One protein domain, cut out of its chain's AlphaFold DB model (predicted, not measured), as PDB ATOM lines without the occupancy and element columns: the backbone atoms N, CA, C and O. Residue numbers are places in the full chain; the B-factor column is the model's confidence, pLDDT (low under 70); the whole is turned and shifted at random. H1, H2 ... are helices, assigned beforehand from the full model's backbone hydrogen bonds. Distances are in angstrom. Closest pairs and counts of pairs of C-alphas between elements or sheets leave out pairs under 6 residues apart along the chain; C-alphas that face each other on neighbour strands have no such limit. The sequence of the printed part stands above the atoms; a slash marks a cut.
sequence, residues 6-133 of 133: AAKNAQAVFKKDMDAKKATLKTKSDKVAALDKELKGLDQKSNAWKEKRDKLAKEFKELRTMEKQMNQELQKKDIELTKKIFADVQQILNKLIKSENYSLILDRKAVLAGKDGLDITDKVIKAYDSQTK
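AT A GLANCE: This is residues 6 to 133 of the 133 residues of an uncharacterized protein of Smithella sp. SC_K08D17 (UniProt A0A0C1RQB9). Look for a long, slender helical hairpin: H2, the longest helix, makes the length, H1 runs back alongside much of it, and short H3 crosses H2 near the hairpin's open end. From that end, residues 109 to 117 of the link between H2 and H3 stick out as a free loop. The printed part has 128 residues with three named helices, in the order H1, H2, H3, and no named strand; its class is all helix. It is extended, with a radius of gyration of the C-alphas of 25.5 A and spans of 81 by 33 by 19 A, only just a rod.

HOW THE PARTS SIT: Begin with H2, residues 47 to 99. H1, residues 6 to 40, touches it, and the two run opposite ways at a shallow tilt of 11 degrees; their closest C-alphas, those of Leu 35 and Leu 56, are 6.1 A apart. The two form a helical hairpin. Then find H3, residues 121 to 131, about perpendicular to H2 at 77 degrees. H2 touches it with residues 88 to 93 alone, and the closest C-alphas, those of Val 89 and Tyr 128, are 6.7 A apart. H3 and H1 are close but not clearly touching, about perpendicular at 86 degrees; their closest C-alphas, those of Ala 6 and Asp 129, are 6.5 A apart. In H1 and H3 every O i to N i+4 pair is within hydrogen-bond range; in H2, 48 of 49 are.

IN THESE COORDINATES: Find C-alpha 47 at (-6.816, 51.697, -4.446); from there H2 runs 77.8 A to C-alpha 99 at (-3.424, -10.278, 42.449). H1 starts at C-alpha 6, at (5.176, 6.646, 27.617), and measures 50.5 A to C-alpha 40. H3 measures 15.6 A.

THE WHOLE: The C-alphas of Lys 45 and Asn 101, the two farthest apart, are 81.5 A from each other. The printed part has no cut. The link from H1 to H2 is short, and that from H2 to H3, 21 residues, is long. Mean pLDDT of the printed part is 87.1; look at residues 132 to 133 for values under 70.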
ATOM      1  N   ALA A   6       6.181   6.432  28.658       72.25
ATOM      2  CA  ALA A   6       5.176   6.646  27.617       72.25
ATOM      3  C   ALA A   6       4.576   8.064  27.665       72.25
ATOM      4  O   ALA A   6       4.408   8.689  26.618       72.25
ATOM      5  N   ALA A   7       4.339   8.623  28.860       70.31
ATOM      6  CA  ALA A   7       3.880  10.005  29.003       70.31
ATOM      7  C   ALA A   7       4.931  11.012  28.502       70.31
ATOM      8  O   ALA A   7       4.587  11.968  27.808       70.31
ATOM      9  N   LYS A   8       6.218  10.775  28.789       77.62
ATOM     10  CA  LYS A   8       7.326  11.603  28.280       77.62
ATOM     11  C   LYS A   8       7.460  11.522  26.755       77.62
ATOM     12  O   LYS A   8       7.652  12.548  26.105       77.62
ATOM     13  N   ASN A   9       7.304  10.334  26.173       77.81
ATOM     14  CA  ASN A   9       7.351  10.145  24.720       77.81
ATOM     15  C   ASN A   9       6.169  10.824  24.015       77.81
ATOM     16  O   ASN A   9       6.368  11.528  23.026       77.81
ATOM     17  N   ALA A  10       4.952  10.676  24.549       72.44
ATOM     18  CA  ALA A  10       3.769  11.356  24.028       72.44
ATOM     19  C   ALA A  10       3.930  12.885  24.073       72.44
ATOM     20  O   ALA A  10       3.628  13.566  23.095       72.44
ATOM     21  N   GLN A  11       4.492  13.421  25.163       74.00
ATOM     22  CA  GLN A  11       4.829  14.843  25.266       74.00
ATOM     23  C   GLN A  11       5.879  15.278  24.238       74.00
ATOM     24  O   GLN A  11       5.760  16.369  23.688       74.00
ATOM     25  N   ALA A  12       6.889  14.454  23.948       81.06
ATOM     26  CA  ALA A  12       7.924  14.781  22.969       81.06
ATOM     27  C   ALA A  12       7.377  14.841  21.531       81.06
ATOM     28  O   ALA A  12       7.660  15.798  20.809       81.06
ATOM     29  N   VAL A  13       6.555  13.863  21.129       78.06
ATOM     30  CA  VAL A  13       5.884  13.863  19.815       78.06
ATOM     31  C   VAL A  13       4.956  15.070  19.694       78.06
ATOM     32  O   VAL A  13       5.020  15.816  18.720       78.06
ATOM     33  N   PHE A  14       4.159  15.319  20.731       77.69
ATOM     34  CA  PHE A  14       3.268  16.471  20.790       77.69
ATOM     35  C   PHE A  14       4.018  17.806  20.713       77.69
ATOM     36  O   PHE A  14       3.586  18.720  20.012       77.69
ATOM     37  N   LYS A  15       5.173  17.915  21.380       80.69
ATOM     38  CA  LYS A  15       6.035  19.100  21.321       80.69
ATOM     39  C   LYS A  15       6.568  19.341  19.907       80.69
ATOM     40  O   LYS A  15       6.568  20.478  19.451       80.69
ATOM     41  N   LYS A  16       6.942  18.285  19.182       83.88
ATOM     42  CA  LYS A  16       7.415  18.397  17.795       83.88
ATOM     43  C   LYS A  16       6.317  18.890  16.842       83.88
ATOM     44  O   LYS A  16       6.564  19.799  16.051       83.88
ATOM     45  N   ASP A  17       5.100  18.355  16.964       78.12
ATOM     46  CA  ASP A  17       3.930  18.834  16.208       78.12
ATOM     47  C   ASP A  17       3.608  20.304  16.530       78.12
ATOM     48  O   ASP A  17       3.293  21.104  15.643       78.12
ATOM     49  N   MET A  18       3.705  20.670  17.810       81.50
ATOM     50  CA  MET A  18       3.527  22.038  18.296       81.50
ATOM     51  C   MET A  18       4.544  23.007  17.700       81.50
ATOM     52  O   MET A  18       4.165  24.102  17.287       81.50
ATOM     53  N   ASP A  19       5.818  22.627  17.653       86.12
ATOM     54  CA  ASP A  19       6.890  23.493  17.164       86.12
ATOM     55  C   ASP A  19       6.736  23.775  15.660       86.12
ATOM     56  O   ASP A  19       6.864  24.925  15.233       86.12
ATOM     57  N   ALA A  20       6.335  22.774  14.866       84.38
ATOM     58  CA  ALA A  20       6.023  22.961  13.449       84.38
ATOM     59  C   ALA A  20       4.846  23.933  13.234       84.38
ATOM     60  O   ALA A  20       4.922  24.845  12.408       84.38
ATOM     61  N   LYS A  21       3.763  23.795  14.013       82.69
ATOM     62  CA  LYS A  21       2.607  24.707  13.928       82.69
ATOM     63  C   LYS A  21       2.950  26.119  14.401       82.69
ATOM     64  O   LYS A  21       2.521  27.084  13.768       82.69
ATOM     65  N   LYS A  22       3.764  26.256  15.453       85.81
ATOM     66  CA  LYS A  22       4.275  27.551  15.930       85.81
ATOM     67  C   LYS A  22       5.115  28.262  14.876       85.81
ATOM     68  O   LYS A  22       4.971  29.472  14.730       85.81
ATOM     69  N   ALA A  23       5.945  27.540  14.124       90.06
ATOM     70  CA  ALA A  23       6.719  28.127  13.033       90.06
ATOM     71  C   ALA A  23       5.802  28.719  11.947       90.06
ATOM     72  O   ALA A  23       5.971  29.873  11.560       90.06
ATOM     73  N   THR A  24       4.769  27.981  11.527       87.50
ATOM     74  CA  THR A  24       3.772  28.468  10.555       87.50
ATOM     75  C   THR A  24       3.007  29.691  11.067       87.50
ATOM     76  O   THR A  24       2.826  30.667  10.334       87.50
ATOM     77  N   LEU A  25       2.589  29.665  12.336       89.31
ATOM     78  CA  LEU A  25       1.938  30.788  13.014       89.31
ATOM     79  C   LEU A  25       2.834  32.025  13.067       89.31
ATOM     80  O   LEU A  25       2.374  33.123  12.762       89.31
ATOM     81  N   LYS A  26       4.117  31.843  13.388       91.44
ATOM     82  CA  LYS A  26       5.102  32.924  13.411       91.44
ATOM     83  C   LYS A  26       5.262  33.554  12.030       91.44
ATOM     84  O   LYS A  26       5.144  34.765  11.917       91.44
ATOM     85  N   THR A  27       5.420  32.754  10.977       92.19
ATOM     86  CA  THR A  27       5.526  33.268   9.602       92.19
ATOM     87  C   THR A  27       4.283  34.060   9.184       92.19
ATOM     88  O   THR A  27       4.405  35.124   8.578       92.19
ATOM     89  N   LYS A  28       3.074  33.583   9.523       89.94
ATOM     90  CA  LYS A  28       1.834  34.327   9.244       89.94
ATOM     91  C   LYS A  28       1.726  35.610  10.071       89.94
ATOM     92  O   LYS A  28       1.309  36.629   9.532       89.94
ATOM     93  N   SER A  29       2.126  35.579  11.339       91.25
ATOM     94  CA  SER A  29       2.164  36.762  12.204       91.25
ATOM     95  C   SER A  29       3.132  37.822  11.667       91.25
ATOM     96  O   SER A  29       2.747  38.977  11.491       91.25
ATOM     97  N   ASP A  30       4.344  37.410  11.283       93.88
ATOM     98  CA  ASP A  30       5.363  38.281  10.686       93.88
ATOM     99  C   ASP A  30       4.842  38.905   9.370       93.88
ATOM    100  O   ASP A  30       5.009  40.101   9.128       93.88
ATOM    101  N   LYS A  31       4.113  38.129   8.550       91.31
ATOM    102  CA  LYS A  31       3.464  38.615   7.319       91.31
ATOM    103  C   LYS A  31       2.355  39.635   7.596       91.31
ATOM    104  O   LYS A  31       2.268  40.642   6.896       91.31
ATOM    105  N   VAL A  32       1.511  39.397   8.599       92.50
ATOM    106  CA  VAL A  32       0.464  40.341   9.027       92.50
ATOM    107  C   VAL A  32       1.094  41.641   9.531       92.50
ATOM    108  O   VAL A  32       0.651  42.717   9.138       92.50
ATOM    109  N   ALA A  33       2.156  41.559  10.336       93.25
ATOM    110  CA  ALA A  33       2.873  42.729  10.838       93.25
ATOM    111  C   ALA A  33       3.525  43.542   9.706       93.25
ATOM    112  O   ALA A  33       3.463  44.773   9.710       93.25
ATOM    113  N   ALA A  34       4.108  42.868   8.708       93.00
ATOM    114  CA  ALA A  34       4.653  43.522   7.521       93.00
ATOM    115  C   ALA A  34       3.559  44.237   6.711       93.00
ATOM    116  O   ALA A  34       3.711  45.411   6.376       93.00
ATOM    117  N   LEU A  35       2.426  43.568   6.464       90.50
ATOM    118  CA  LEU A  35       1.287  44.159   5.755       90.50
ATOM    119  C   LEU A  35       0.703  45.369   6.499       90.50
ATOM    120  O   LEU A  35       0.385  46.364   5.854       90.50
ATOM    121  N   ASP A  36       0.598  45.317   7.830       90.75
ATOM    122  CA  ASP A  36       0.142  46.445   8.655       90.75
ATOM    123  C   ASP A  36       1.107  47.639   8.576       90.75
ATOM    124  O   ASP A  36       0.684  48.784   8.399       90.75
ATOM    125  N   LYS A  37       2.421  47.382   8.631       92.75
ATOM    126  CA  LYS A  37       3.444  48.425   8.487       92.75
ATOM    127  C   LYS A  37       3.397  49.082   7.108       92.75
ATOM    128  O   LYS A  37       3.471  50.304   7.010       92.75
ATOM    129  N   GLU A  38       3.246  48.288   6.054       88.94
ATOM    130  CA  GLU A  38       3.121  48.795   4.687       88.94
ATOM    131  C   GLU A  38       1.811  49.567   4.471       88.94
ATOM    132  O   GLU A  38       1.801  50.555   3.740       88.94
ATOM    133  N   LEU A  39       0.715  49.157   5.118       90.31
ATOM    134  CA  LEU A  39      -0.570  49.856   5.056       90.31
ATOM    135  C   LEU A  39      -0.487  51.265   5.664       90.31
ATOM    136  O   LEU A  39      -1.075  52.199   5.124       90.31
ATOM    137  N   LYS A  40       0.263  51.428   6.763       88.44
ATOM    138  CA  LYS A  40       0.466  52.724   7.439       88.44
ATOM    139  C   LYS A  40       1.220  53.748   6.585       88.44
ATOM    140  O   LYS A  40       1.070  54.940   6.826       88.44
ATOM    141  N   GLY A  41       2.014  53.296   5.613       87.12
ATOM    142  CA  GLY A  41       2.751  54.161   4.686       87.12
ATOM    143  C   GLY A  41       1.987  54.538   3.412       87.12
ATOM    144  O   GLY A  41       2.510  55.302   2.606       87.12
ATOM    145  N   LEU A  42       0.783  54.000   3.202       88.31
ATOM    146  CA  LEU A  42      -0.028  54.244   2.007       88.31
ATOM    147  C   LEU A  42      -1.108  55.299   2.269       88.31
ATOM    148  O   LEU A  42      -1.721  55.324   3.337       88.31
ATOM    149  N   ASP A  43      -1.403  56.121   1.259       88.94
ATOM    150  CA  ASP A  43      -2.552  57.028   1.297       88.94
ATOM    151  C   ASP A  43      -3.853  56.216   1.368       88.94
ATOM    152  O   ASP A  43      -4.139  55.396   0.489       88.94
ATOM    153  N   GLN A  44      -4.659  56.481   2.398       86.00
ATOM    154  CA  GLN A  44      -5.939  55.823   2.664       86.00
ATOM    155  C   GLN A  44      -6.948  55.940   1.514       86.00
ATOM    156  O   GLN A  44      -7.857  55.116   1.406       86.00
ATOM    157  N   LYS A  45      -6.804  56.949   0.648       87.69
ATOM    158  CA  LYS A  45      -7.681  57.154  -0.513       87.69
ATOM    159  C   LYS A  45      -7.266  56.335  -1.738       87.69
ATOM    160  O   LYS A  45      -8.043  56.240  -2.686       87.69
ATOM    161  N   SER A  46      -6.077  55.733  -1.729       90.00
ATOM    162  CA  SER A  46      -5.559  54.954  -2.857       90.00
ATOM    163  C   SER A  46      -6.223  53.575  -2.975       90.00
ATOM    164  O   SER A  46      -6.555  52.927  -1.980       90.00
ATOM    165  N   ASN A  47      -6.362  53.074  -4.208       88.44
ATOM    166  CA  ASN A  47      -6.816  51.697  -4.446       88.44
ATOM    167  C   ASN A  47      -5.851  50.669  -3.831       88.44
ATOM    168  O   ASN A  47      -6.298  49.679  -3.255       88.44
ATOM    169  N   ALA A  48      -4.545  50.961  -3.848       88.62
ATOM    170  CA  ALA A  48      -3.519  50.135  -3.215       88.62
ATOM    171  C   ALA A  48      -3.736  49.978  -1.699       88.62
ATOM    172  O   ALA A  48      -3.484  48.907  -1.149       88.62
ATOM    173  N   TRP A  49      -4.239  51.011  -1.013       91.50
ATOM    174  CA  TRP A  49      -4.581  50.909   0.405       91.50
ATOM    175  C   TRP A  49      -5.780  49.990   0.646       91.50
ATOM    176  O   TRP A  49      -5.731  49.153   1.545       91.50
ATOM    177  N   LYS A  50      -6.834  50.089  -0.179       89.69
ATOM    178  CA  LYS A  50      -8.018  49.217  -0.073       89.69
ATOM    179  C   LYS A  50      -7.660  47.745  -0.281       89.69
ATOM    180  O   LYS A  50      -7.945  46.927   0.588       89.69
ATOM    181  N   GLU A  51      -6.951  47.424  -1.361       90.50
ATOM    182  CA  GLU A  51      -6.525  46.046  -1.652       90.50
ATOM    183  C   GLU A  51      -5.667  45.458  -0.525       90.50
ATOM    184  O   GLU A  51      -5.824  44.302  -0.121       90.50
ATOM    185  N   LYS A  52      -4.757  46.267   0.021       90.62
ATOM    186  CA  LYS A  52      -3.842  45.836   1.075       90.62
ATOM    187  C   LYS A  52      -4.536  45.697   2.424       90.62
ATOM    188  O   LYS A  52      -4.220  44.767   3.164       90.62
ATOM    189  N   ARG A  53      -5.523  46.550   2.714       91.31
ATOM    190  CA  ARG A  53      -6.414  46.417   3.873       91.31
ATOM    191  C   ARG A  53      -7.219  45.124   3.794       91.31
ATOM    192  O   ARG A  53      -7.281  44.399   4.784       91.31
ATOM    193  N   ASP A  54      -7.796  44.813   2.637       92.88
ATOM    194  CA  ASP A  54      -8.586  43.593   2.450       92.88
ATOM    195  C   ASP A  54      -7.710  42.342   2.577       92.88
ATOM    196  O   ASP A  54      -8.073  41.374   3.255       92.88
ATOM    197  N   LYS A  55      -6.496  42.390   2.017       92.31
ATOM    198  CA  LYS A  55      -5.487  41.341   2.195       92.31
ATOM    199  C   LYS A  55      -5.091  41.177   3.664       92.31
ATOM    200  O   LYS A  55      -5.066  40.049   4.152       92.31
ATOM    201  N   LEU A  56      -4.833  42.270   4.383       92.56
ATOM    202  CA  LEU A  56      -4.516  42.250   5.814       92.56
ATOM    203  C   LEU A  56      -5.665  41.640   6.629       92.56
ATOM    204  O   LEU A  56      -5.428  40.773   7.465       92.56
ATOM    205  N   ALA A  57      -6.911  42.035   6.353       93.00
ATOM    206  CA  ALA A  57      -8.090  41.496   7.024       93.00
ATOM    207  C   ALA A  57      -8.243  39.984   6.795       93.00
ATOM    208  O   ALA A  57      -8.539  39.240   7.736       93.00
ATOM    209  N   LYS A  58      -7.995  39.513   5.566       94.06
ATOM    210  CA  LYS A  58      -8.008  38.084   5.232       94.06
ATOM    211  C   LYS A  58      -6.921  37.317   5.988       94.06
ATOM    212  O   LYS A  58      -7.233  36.339   6.662       94.06
ATOM    213  N   GLU A  59      -5.674  37.779   5.928       91.50
ATOM    214  CA  GLU A  59      -4.535  37.129   6.593       91.50
ATOM    215  C   GLU A  59      -4.705  37.118   8.121       91.50
ATOM    216  O   GLU A  59      -4.443  36.107   8.770       91.50
ATOM    217  N   PHE A  60      -5.235  38.197   8.702       91.94
ATOM    218  CA  PHE A  60      -5.531  38.277  10.133       91.94
ATOM    219  C   PHE A  60      -6.639  37.305  10.559       91.94
ATOM    220  O   PHE A  60      -6.538  36.643  11.596       91.94
ATOM    221  N   LYS A  61      -7.698  37.172   9.750       94.69
ATOM    222  CA  LYS A  61      -8.767  36.193   9.990       94.69
ATOM    223  C   LYS A  61      -8.244  34.760   9.901       94.69
ATOM    224  O   LYS A  61      -8.598  33.925  10.737       94.69
ATOM    225  N   GLU A  62      -7.404  34.470   8.913       91.62
ATOM    226  CA  GLU A  62      -6.747  33.170   8.785       91.62
ATOM    227  C   GLU A  62      -5.833  32.869   9.975       91.62
ATOM    228  O   GLU A  62      -5.883  31.757  10.499       91.62
ATOM    229  N   LEU A  63      -5.048  33.850  10.434       91.75
ATOM    230  CA  LEU A  63      -4.190  33.724  11.612       91.75
ATOM    231  C   LEU A  63      -5.013  33.353  12.851       91.75
ATOM    232  O   LEU A  63      -4.764  32.313  13.454       91.75
ATOM    233  N   ARG A  64      -6.066  34.121  13.163       91.94
ATOM    234  CA  ARG A  64      -6.960  33.823  14.298       91.94
ATOM    235  C   ARG A  64      -7.629  32.455  14.193       91.94
ATOM    236  O   ARG A  64      -7.834  31.773  15.196       91.94
ATOM    237  N   THR A  65      -8.002  32.050  12.980       92.94
ATOM    238  CA  THR A  65      -8.614  30.735  12.739       92.94
ATOM    239  C   THR A  65      -7.611  29.622  13.025       92.94
ATOM    240  O   THR A  65      -7.947  28.663  13.716       92.94
ATOM    241  N   MET A  66      -6.373  29.779  12.558       89.31
ATOM    242  CA  MET A  66      -5.286  28.835  12.796       89.31
ATOM    243  C   MET A  66      -4.921  28.747  14.283       89.31
ATOM    244  O   MET A  66      -4.753  27.643  14.793       89.31
ATOM    245  N   GLU A  67      -4.871  29.872  15.002       89.25
ATOM    246  CA  GLU A  67      -4.671  29.899  16.459       89.25
ATOM    247  C   GLU A  67      -5.763  29.121  17.195       89.25
ATOM    248  O   GLU A  67      -5.474  28.269  18.038       89.25
ATOM    249  N   LYS A  68      -7.030  29.370  16.845       92.31
ATOM    250  CA  LYS A  68      -8.170  28.676  17.450       92.31
ATOM    251  C   LYS A  68      -8.126  27.176  17.168       92.31
ATOM    252  O   LYS A  68      -8.317  26.385  18.087       92.31
ATOM    253  N   GLN A  69      -7.866  26.785  15.920       89.31
ATOM    254  CA  GLN A  69      -7.736  25.382  15.530       89.31
ATOM    255  C   GLN A  69      -6.582  24.705  16.268       89.31
ATOM    256  O   GLN A  69      -6.764  23.604  16.780       89.31
ATOM    257  N   MET A  70      -5.432  25.378  16.384       87.25
ATOM    258  CA  MET A  70      -4.296  24.864  17.142       87.25
ATOM    259  C   MET A  70      -4.698  24.628  18.596       87.25
ATOM    260  O   MET A  70      -4.577  23.506  19.070       87.25
ATOM    261  N   ASN A  71      -5.258  25.623  19.287       86.38
ATOM    262  CA  ASN A  71      -5.677  25.457  20.682       86.38
ATOM    263  C   ASN A  71      -6.706  24.333  20.870       86.38
ATOM    264  O   ASN A  71      -6.603  23.563  21.824       86.38
ATOM    265  N   GLN A  72      -7.671  24.204  19.958       90.38
ATOM    266  CA  GLN A  72      -8.655  23.122  20.006       90.38
ATOM    267  C   GLN A  72      -8.015  21.745  19.805       90.38
ATOM    268  O   GLN A  72      -8.363  20.802  20.507       90.38
ATOM    269  N   GLU A  73      -7.082  21.614  18.865       86.75
ATOM    270  CA  GLU A  73      -6.364  20.362  18.633       86.75
ATOM    271  C   GLU A  73      -5.469  19.997  19.819       86.75
ATOM    272  O   GLU A  73      -5.432  18.832  20.210       86.75
ATOM    273  N   LEU A  74      -4.810  20.982  20.439       83.88
ATOM    274  CA  LEU A  74      -4.025  20.771  21.657       83.88
ATOM    275  C   LEU A  74      -4.905  20.240  22.789       83.88
ATOM    276  O   LEU A  74      -4.559  19.238  23.404       83.88
ATOM    277  N   GLN A  75      -6.061  20.868  23.026       85.56
ATOM    278  CA  GLN A  75      -7.011  20.414  24.042       85.56
ATOM    279  C   GLN A  75      -7.543  19.010  23.745       85.56
ATOM    280  O   GLN A  75      -7.607  18.177  24.645       85.56
ATOM    281  N   LYS A  76      -7.895  18.715  22.486       88.00
ATOM    282  CA  LYS A  76      -8.355  17.377  22.091       88.00
ATOM    283  C   LYS A  76      -7.279  16.320  22.314       88.00
ATOM    284  O   LYS A  76      -7.566  15.319  22.963       88.00
ATOM    285  N   LYS A  77      -6.050  16.559  21.847       83.44
ATOM    286  CA  LYS A  77      -4.925  15.634  22.042       83.44
ATOM    287  C   LYS A  77      -4.620  15.426  23.525       83.44
ATOM    288  O   LYS A  77      -4.395  14.293  23.931       83.44
ATOM    289  N   ASP A  78      -4.656  16.478  24.342       78.81
ATOM    290  CA  ASP A  78      -4.435  16.364  25.789       78.81
ATOM    291  C   ASP A  78      -5.513  15.503  26.466       78.81
ATOM    292  O   ASP A  78      -5.200  14.594  27.238       78.81
ATOM    293  N   ILE A  79      -6.786  15.709  26.106       85.75
ATOM    294  CA  ILE A  79      -7.908  14.897  26.595       85.75
ATOM    295  C   ILE A  79      -7.777  13.441  26.136       85.75
ATOM    296  O   ILE A  79      -7.967  12.534  26.943       85.75
ATOM    297  N   GLU A  80      -7.471  13.194  24.863       85.31
ATOM    298  CA  GLU A  80      -7.333  11.844  24.303       85.31
ATOM    299  C   GLU A  80      -6.174  11.075  24.940       85.31
ATOM    300  O   GLU A  80      -6.361   9.941  25.387       85.31
ATOM    301  N   LEU A  81      -4.999  11.703  25.049       80.75
ATOM    302  CA  LEU A  81      -3.837  11.114  25.711       80.75
ATOM    303  C   LEU A  81      -4.141  10.826  27.180       80.75
ATOM    304  O   LEU A  81      -3.874   9.725  27.657       80.75
ATOM    305  N   THR A  82      -4.758  11.777  27.884       81.81
ATOM    306  CA  THR A  82      -5.137  11.604  29.289       81.81
ATOM    307  C   THR A  82      -6.133  10.462  29.457       81.81
ATOM    308  O   THR A  82      -5.916   9.592  30.297       81.81
ATOM    309  N   LYS A  83      -7.187  10.400  28.632       86.69
ATOM    310  CA  LYS A  83      -8.181   9.315  28.663       86.69
ATOM    311  C   LYS A  83      -7.546   7.949  28.434       86.69
ATOM    312  O   LYS A  83      -7.853   7.017  29.171       86.69
ATOM    313  N   LYS A  84      -6.653   7.836  27.446       84.94
ATOM    314  CA  LYS A  84      -5.950   6.583  27.157       84.94
ATOM    315  C   LYS A  84      -5.094   6.139  28.342       84.94
ATOM    316  O   LYS A  84      -5.239   5.015  28.804       84.94
ATOM    317  N   ILE A  85      -4.281   7.046  28.889       84.56
ATOM    318  CA  ILE A  85      -3.451   6.756  30.065       84.56
ATOM    319  C   ILE A  85      -4.329   6.316  31.247       84.56
ATOM    320  O   ILE A  85      -3.999   5.343  31.918       84.56
ATOM    321  N   PHE A  86      -5.452   6.996  31.498       86.12
ATOM    322  CA  PHE A  86      -6.379   6.612  32.565       86.12
ATOM    323  C   PHE A  86      -6.956   5.210  32.361       86.12
ATOM    324  O   PHE A  86      -6.979   4.433  33.313       86.12
ATOM    325  N   ALA A  87      -7.386   4.872  31.142       89.12
ATOM    326  CA  ALA A  87      -7.921   3.549  30.831       89.12
ATOM    327  C   ALA A  87      -6.874   2.445  31.062       89.12
ATOM    328  O   ALA A  87      -7.161   1.452  31.734       89.12
ATOM    329  N   ASP A  88      -5.647   2.646  30.579       88.94
ATOM    330  CA  ASP A  88      -4.541   1.703  30.759       88.94
ATOM    331  C   ASP A  88      -4.187   1.532  32.251       88.94
ATOM    332  O   ASP A  88      -4.008   0.418  32.750       88.94
ATOM    333  N   VAL A  89      -4.139   2.639  33.003       89.31
ATOM    334  CA  VAL A  89      -3.906   2.614  34.454       89.31
ATOM    335  C   VAL A  89      -5.029   1.879  35.173       89.31
ATOM    336  O   VAL A  89      -4.751   1.055  36.039       89.31
ATOM    337  N   GLN A  90      -6.287   2.095  34.801       90.56
ATOM    338  CA  GLN A  90      -7.419   1.417  35.427       90.56
ATOM    339  C   GLN A  90      -7.364  -0.104  35.217       90.56
ATOM    340  O   GLN A  90      -7.667  -0.865  36.137       90.56
ATOM    341  N   GLN A  91      -6.887  -0.571  34.059       91.50
ATOM    342  CA  GLN A  91      -6.623  -1.996  33.841       91.50
ATOM    343  C   GLN A  91      -5.519  -2.537  34.761       91.50
ATOM    344  O   GLN A  91      -5.643  -3.648  35.278       91.50
ATOM    345  N   ILE A  92      -4.456  -1.762  34.993       91.81
ATOM    346  CA  ILE A  92      -3.384  -2.121  35.935       91.81
ATOM    347  C   ILE A  92      -3.925  -2.203  37.361       91.81
ATOM    348  O   ILE A  92      -3.685  -3.200  38.039       91.81
ATOM    349  N   LEU A  93      -4.695  -1.203  37.800       92.06
ATOM    350  CA  LEU A  93      -5.306  -1.190  39.131       92.06
ATOM    351  C   LEU A  93      -6.225  -2.402  39.333       92.06
ATOM    352  O   LEU A  93      -6.125  -3.077  40.353       92.06
ATOM    353  N   ASN A  94      -7.046  -2.746  38.336       91.06
ATOM    354  CA  ASN A  94      -7.921  -3.920  38.388       91.06
ATOM    355  C   ASN A  94      -7.149  -5.243  38.508       91.06
ATOM    356  O   ASN A  94      -7.619  -6.169  39.168       91.06
ATOM    357  N   LYS A  95      -5.976  -5.352  37.870       91.00
ATOM    358  CA  LYS A  95      -5.090  -6.515  38.026       91.00
ATOM    359  C   LYS A  95      -4.509  -6.564  39.438       91.00
ATOM    360  O   LYS A  95      -4.594  -7.609  40.071       91.00
ATOM    361  N   LEU A  96      -4.004  -5.435  39.940       90.50
ATOM    362  CA  LEU A  96      -3.398  -5.336  41.270       90.50
ATOM    363  C   LEU A  96      -4.392  -5.648  42.393       90.50
ATOM    364  O   LEU A  96      -4.047  -6.404  43.296       90.50
ATOM    365  N   ILE A  97      -5.626  -5.135  42.314       91.12
ATOM    366  CA  ILE A  97      -6.695  -5.427  43.290       91.12
ATOM    367  C   ILE A  97      -6.880  -6.936  43.468       91.12
ATOM    368  O   ILE A  97      -6.967  -7.416  44.594       91.12
ATOM    369  N   LYS A  98      -6.887  -7.687  42.362       89.00
ATOM    370  CA  LYS A  98      -7.091  -9.139  42.377       89.00
ATOM    371  C   LYS A  98      -5.833  -9.913  42.762       89.00
ATOM    372  O   LYS A  98      -5.932 -10.886  43.495       89.00
ATOM    373  N   SER A  99      -4.666  -9.520  42.248       89.50
ATOM    374  CA  SER A  99      -3.424 -10.278  42.449       89.50
ATOM    375  C   SER A  99      -2.807 -10.077  43.831       89.50
ATOM    376  O   SER A  99      -2.118 -10.962  44.321       89.50
ATOM    377  N   GLU A 100      -3.016  -8.910  44.441       86.81
ATOM    378  CA  GLU A 100      -2.420  -8.543  45.731       86.81
ATOM    379  C   GLU A 100      -3.473  -8.341  46.836       86.81
ATOM    380  O   GLU A 100      -3.140  -7.875  47.921       86.81
ATOM    381  N   ASN A 101      -4.735  -8.714  46.584       86.12
ATOM    382  CA  ASN A 101      -5.846  -8.649  47.542       86.12
ATOM    383  C   ASN A 101      -6.079  -7.256  48.160       86.12
ATOM    384  O   ASN A 101      -6.423  -7.138  49.337       86.12
ATOM    385  N   TYR A 102      -5.932  -6.182  47.377       87.81
ATOM    386  CA  TYR A 102      -6.325  -4.853  47.852       87.81
ATOM    387  C   TYR A 102      -7.847  -4.760  47.958       87.81
ATOM    388  O   TYR A 102      -8.558  -4.976  46.980       87.81
ATOM    389  N   SER A 103      -8.355  -4.356  49.120       88.06
ATOM    390  CA  SER A 103      -9.790  -4.100  49.297       88.06
ATOM    391  C   SER A 103     -10.233  -2.777  48.664       88.06
ATOM    392  O   SER A 103     -11.379  -2.649  48.246       88.06
ATOM    393  N   LEU A 104      -9.335  -1.788  48.600       88.75
ATOM    394  CA  LEU A 104      -9.607  -0.463  48.047       88.75
ATOM    395  C   LEU A 104      -8.306   0.219  47.604       88.75
ATOM    396  O   LEU A 104      -7.274   0.081  48.257       88.75
ATOM    397  N   ILE A 105      -8.375   0.990  46.518       90.31
ATOM    398  CA  ILE A 105      -7.303   1.881  46.063       90.31
ATOM    399  C   ILE A 105      -7.871   3.301  46.012       90.31
ATOM    400  O   ILE A 105      -8.934   3.522  45.434       90.31
ATOM    401  N   LEU A 106      -7.164   4.254  46.619       90.19
ATOM    402  CA  LEU A 106      -7.574   5.655  46.723       90.19
ATOM    403  C   LEU A 106      -6.584   6.569  45.995       90.19
ATOM    404  O   LEU A 106      -5.386   6.294  45.956       90.19
ATOM    405  N   ASP A 107      -7.083   7.681  45.449       89.44
ATOM    406  CA  ASP A 107      -6.216   8.751  44.944       89.44
ATOM    407  C   ASP A 107      -5.465   9.389  46.122       89.44
ATOM    408  O   ASP A 107      -6.076   9.768  47.123       89.44
ATOM    409  N   ARG A 108      -4.143   9.560  45.988       87.69
ATOM    410  CA  ARG A 108      -3.290  10.218  46.987       87.69
ATOM    411  C   ARG A 108      -3.815  11.601  47.387       87.69
ATOM    412  O   ARG A 108      -3.647  11.984  48.537       87.69
ATOM    413  N   LYS A 109      -4.482  12.333  46.488       87.50
ATOM    414  CA  LYS A 109      -5.089  13.646  46.787       87.50
ATOM    415  C   LYS A 109      -6.232  13.582  47.801       87.50
ATOM    416  O   LYS A 109      -6.517  14.589  48.437       87.50
ATOM    417  N   ALA A 110      -6.892  12.433  47.930       88.81
ATOM    418  CA  ALA A 110      -7.958  12.213  48.905       88.81
ATOM    419  C   ALA A 110      -7.424  11.736  50.269       88.81
ATOM    420  O   ALA A 110      -8.196  11.600  51.215       88.81
ATOM    421  N   VAL A 111      -6.116  11.470  50.385       88.56
ATOM    422  CA  VAL A 111      -5.487  10.929  51.594       88.56
ATOM    423  C   VAL A 111      -4.700  12.031  52.302       88.56
ATOM    424  O   VAL A 111      -3.693  12.508  51.790       88.56
ATOM    425  N   LEU A 112      -5.143  12.417  53.502       89.25
ATOM    426  CA  LEU A 112      -4.490  13.460  54.309       89.25
ATOM    427  C   LEU A 112      -3.198  12.972  54.981       89.25
ATOM    428  O   LEU A 112      -2.230  13.720  55.087       89.25
ATOM    429  N   ALA A 113      -3.183  11.718  55.430       85.75
ATOM    430  CA  ALA A 113      -2.026  11.069  56.031       85.75
ATOM    431  C   ALA A 113      -2.093   9.559  55.777       85.75
ATOM    432  O   ALA A 113      -3.163   8.955  55.822       85.75
ATOM    433  N   GLY A 114      -0.944   8.942  55.516       83.25
ATOM    434  CA  GLY A 114      -0.824   7.506  55.286       83.25
ATOM    435  C   GLY A 114       0.638   7.084  55.317       83.25
ATOM    436  O   GLY A 114       1.519   7.892  55.033       83.25
ATOM    437  N   LYS A 115       0.903   5.826  55.679       85.12
ATOM    438  CA  LYS A 115       2.263   5.270  55.669       85.12
ATOM    439  C   LYS A 115       2.772   5.165  54.229       85.12
ATOM    440  O   LYS A 115       2.035   4.694  53.367       85.12
ATOM    441  N   ASP A 116       4.036   5.505  53.993       79.31
ATOM    442  CA  ASP A 116       4.641   5.443  52.651       79.31
ATOM    443  C   ASP A 116       4.624   4.029  52.057       79.31
ATOM    444  O   ASP A 116       4.437   3.861  50.858       79.31
ATOM    445  N   GLY A 117       4.708   2.993  52.899       82.19
ATOM    446  CA  GLY A 117       4.604   1.594  52.465       82.19
ATOM    447  C   GLY A 117       3.240   1.187  51.885       82.19
ATOM    448  O   GLY A 117       3.130   0.096  51.336       82.19
ATOM    449  N   LEU A 118       2.208   2.032  52.003       85.62
ATOM    450  CA  LEU A 118       0.894   1.821  51.380       85.62
ATOM    451  C   LEU A 118       0.785   2.479  49.994       85.62
ATOM    452  O   LEU A 118      -0.201   2.262  49.290       85.62
ATOM    453  N   ASP A 119       1.766   3.296  49.600       88.69
ATOM    454  CA  ASP A 119       1.768   3.966  48.306       88.69
ATOM    455  C   ASP A 119       2.250   3.009  47.205       88.69
ATOM    456  O   ASP A 119       3.403   2.581  47.155       88.69
ATOM    457  N   ILE A 120       1.342   2.671  46.292       90.94
ATOM    458  CA  ILE A 120       1.615   1.796  45.148       90.94
ATOM    459  C   ILE A 120       1.920   2.578  43.861       90.94
ATOM    460  O   ILE A 120       2.045   1.968  42.797       90.94
ATOM    461  N   THR A 121       2.038   3.909  43.913       90.62
ATOM    462  CA  THR A 121       2.192   4.773  42.730       90.62
ATOM    463  C   THR A 121       3.366   4.334  41.860       90.62
ATOM    464  O   THR A 121       3.201   4.153  40.651       90.62
ATOM    465  N   ASP A 122       4.530   4.078  42.459       89.62
ATOM    466  CA  ASP A 122       5.724   3.639  41.727       89.62
ATOM    467  C   ASP A 122       5.544   2.261  41.088       89.62
ATOM    468  O   ASP A 122       6.011   2.016  39.973       89.62
ATOM    469  N   LYS A 123       4.824   1.361  41.762       90.00
ATOM    470  CA  LYS A 123       4.492   0.037  41.228       90.00
ATOM    471  C   LYS A 123       3.594   0.160  39.997       90.00
ATOM    472  O   LYS A 123       3.880  -0.456  38.971       90.00
ATOM    473  N   VAL A 124       2.557   0.995  40.069       90.56
ATOM    474  CA  VAL A 124       1.649   1.265  38.944       90.56
ATOM    475  C   VAL A 124       2.403   1.899  37.772       90.56
ATOM    476  O   VAL A 124       2.196   1.492  36.631       90.56
ATOM    477  N   ILE A 125       3.319   2.841  38.034       89.19
ATOM    478  CA  ILE A 125       4.157   3.458  36.991       89.19
ATOM    479  C   ILE A 125       5.019   2.403  36.290       89.19
ATOM    480  O   ILE A 125       5.023   2.350  35.062       89.19
ATOM    481  N   LYS A 126       5.696   1.528  37.044       89.56
ATOM    482  CA  LYS A 126       6.515   0.447  36.467       89.56
ATOM    483  C   LYS A 126       5.677  -0.531  35.641       89.56
ATOM    484  O   LYS A 126       6.090  -0.923  34.550       89.56
ATOM    485  N   ALA A 127       4.502  -0.913  36.140       89.00
ATOM    486  CA  ALA A 127       3.584  -1.801  35.430       89.00
ATOM    487  C   ALA A 127       3.064  -1.174  34.126       89.00
ATOM    488  O   ALA A 127       2.949  -1.868  33.117       89.00
ATOM    489  N   TYR A 128       2.797   0.134  34.136       89.19
ATOM    490  CA  TYR A 128       2.398   0.887  32.951       89.19
ATOM    491  C   TYR A 128       3.520   0.946  31.917       89.19
ATOM    492  O   TYR A 128       3.324   0.508  30.786       89.19
ATOM    493  N   ASP A 129       4.721   1.361  32.328       86.94
ATOM    494  CA  ASP A 129       5.890   1.435  31.442       86.94
ATOM    495  C   ASP A 129       6.264   0.073  30.831       86.94
ATOM    496  O   ASP A 129       6.810   0.018  29.729       86.94
ATOM    497  N   SER A 130       5.951  -1.026  31.523       85.44
ATOM    498  CA  SER A 130       6.197  -2.391  31.042       85.44
ATOM    499  C   SER A 130       5.181  -2.859  29.994       85.44
ATOM    500  O   SER A 130       5.524  -3.701  29.169       85.44
ATOM    501  N   GLN A 131       3.949  -2.333  30.010       80.88
ATOM    502  CA  GLN A 131       2.920  -2.632  29.002       80.88
ATOM    503  C   GLN A 131       3.070  -1.784  27.737       80.88
ATOM    504  O   GLN A 131       2.698  -2.225  26.656       80.88
ATOM    505  N   THR A 132       3.618  -0.577  27.865       66.69
ATOM    506  CA  THR A 132       3.789   0.383  26.763       66.69
ATOM    507  C   THR A 132       5.169   0.310  26.094       66.69
ATOM    508  O   THR A 132       5.631   1.319  25.556       66.69
ATOM    509  N   LYS A 133       5.862  -0.829  26.212       51.44
ATOM    510  CA  LYS A 133       7.193  -1.053  25.630       51.44
ATOM    511  C   LYS A 133       7.167  -1.071  24.106       51.44
ATOM    512  O   LYS A 133       6.203  -1.630  23.545       51.44
TER     513      LYS A 133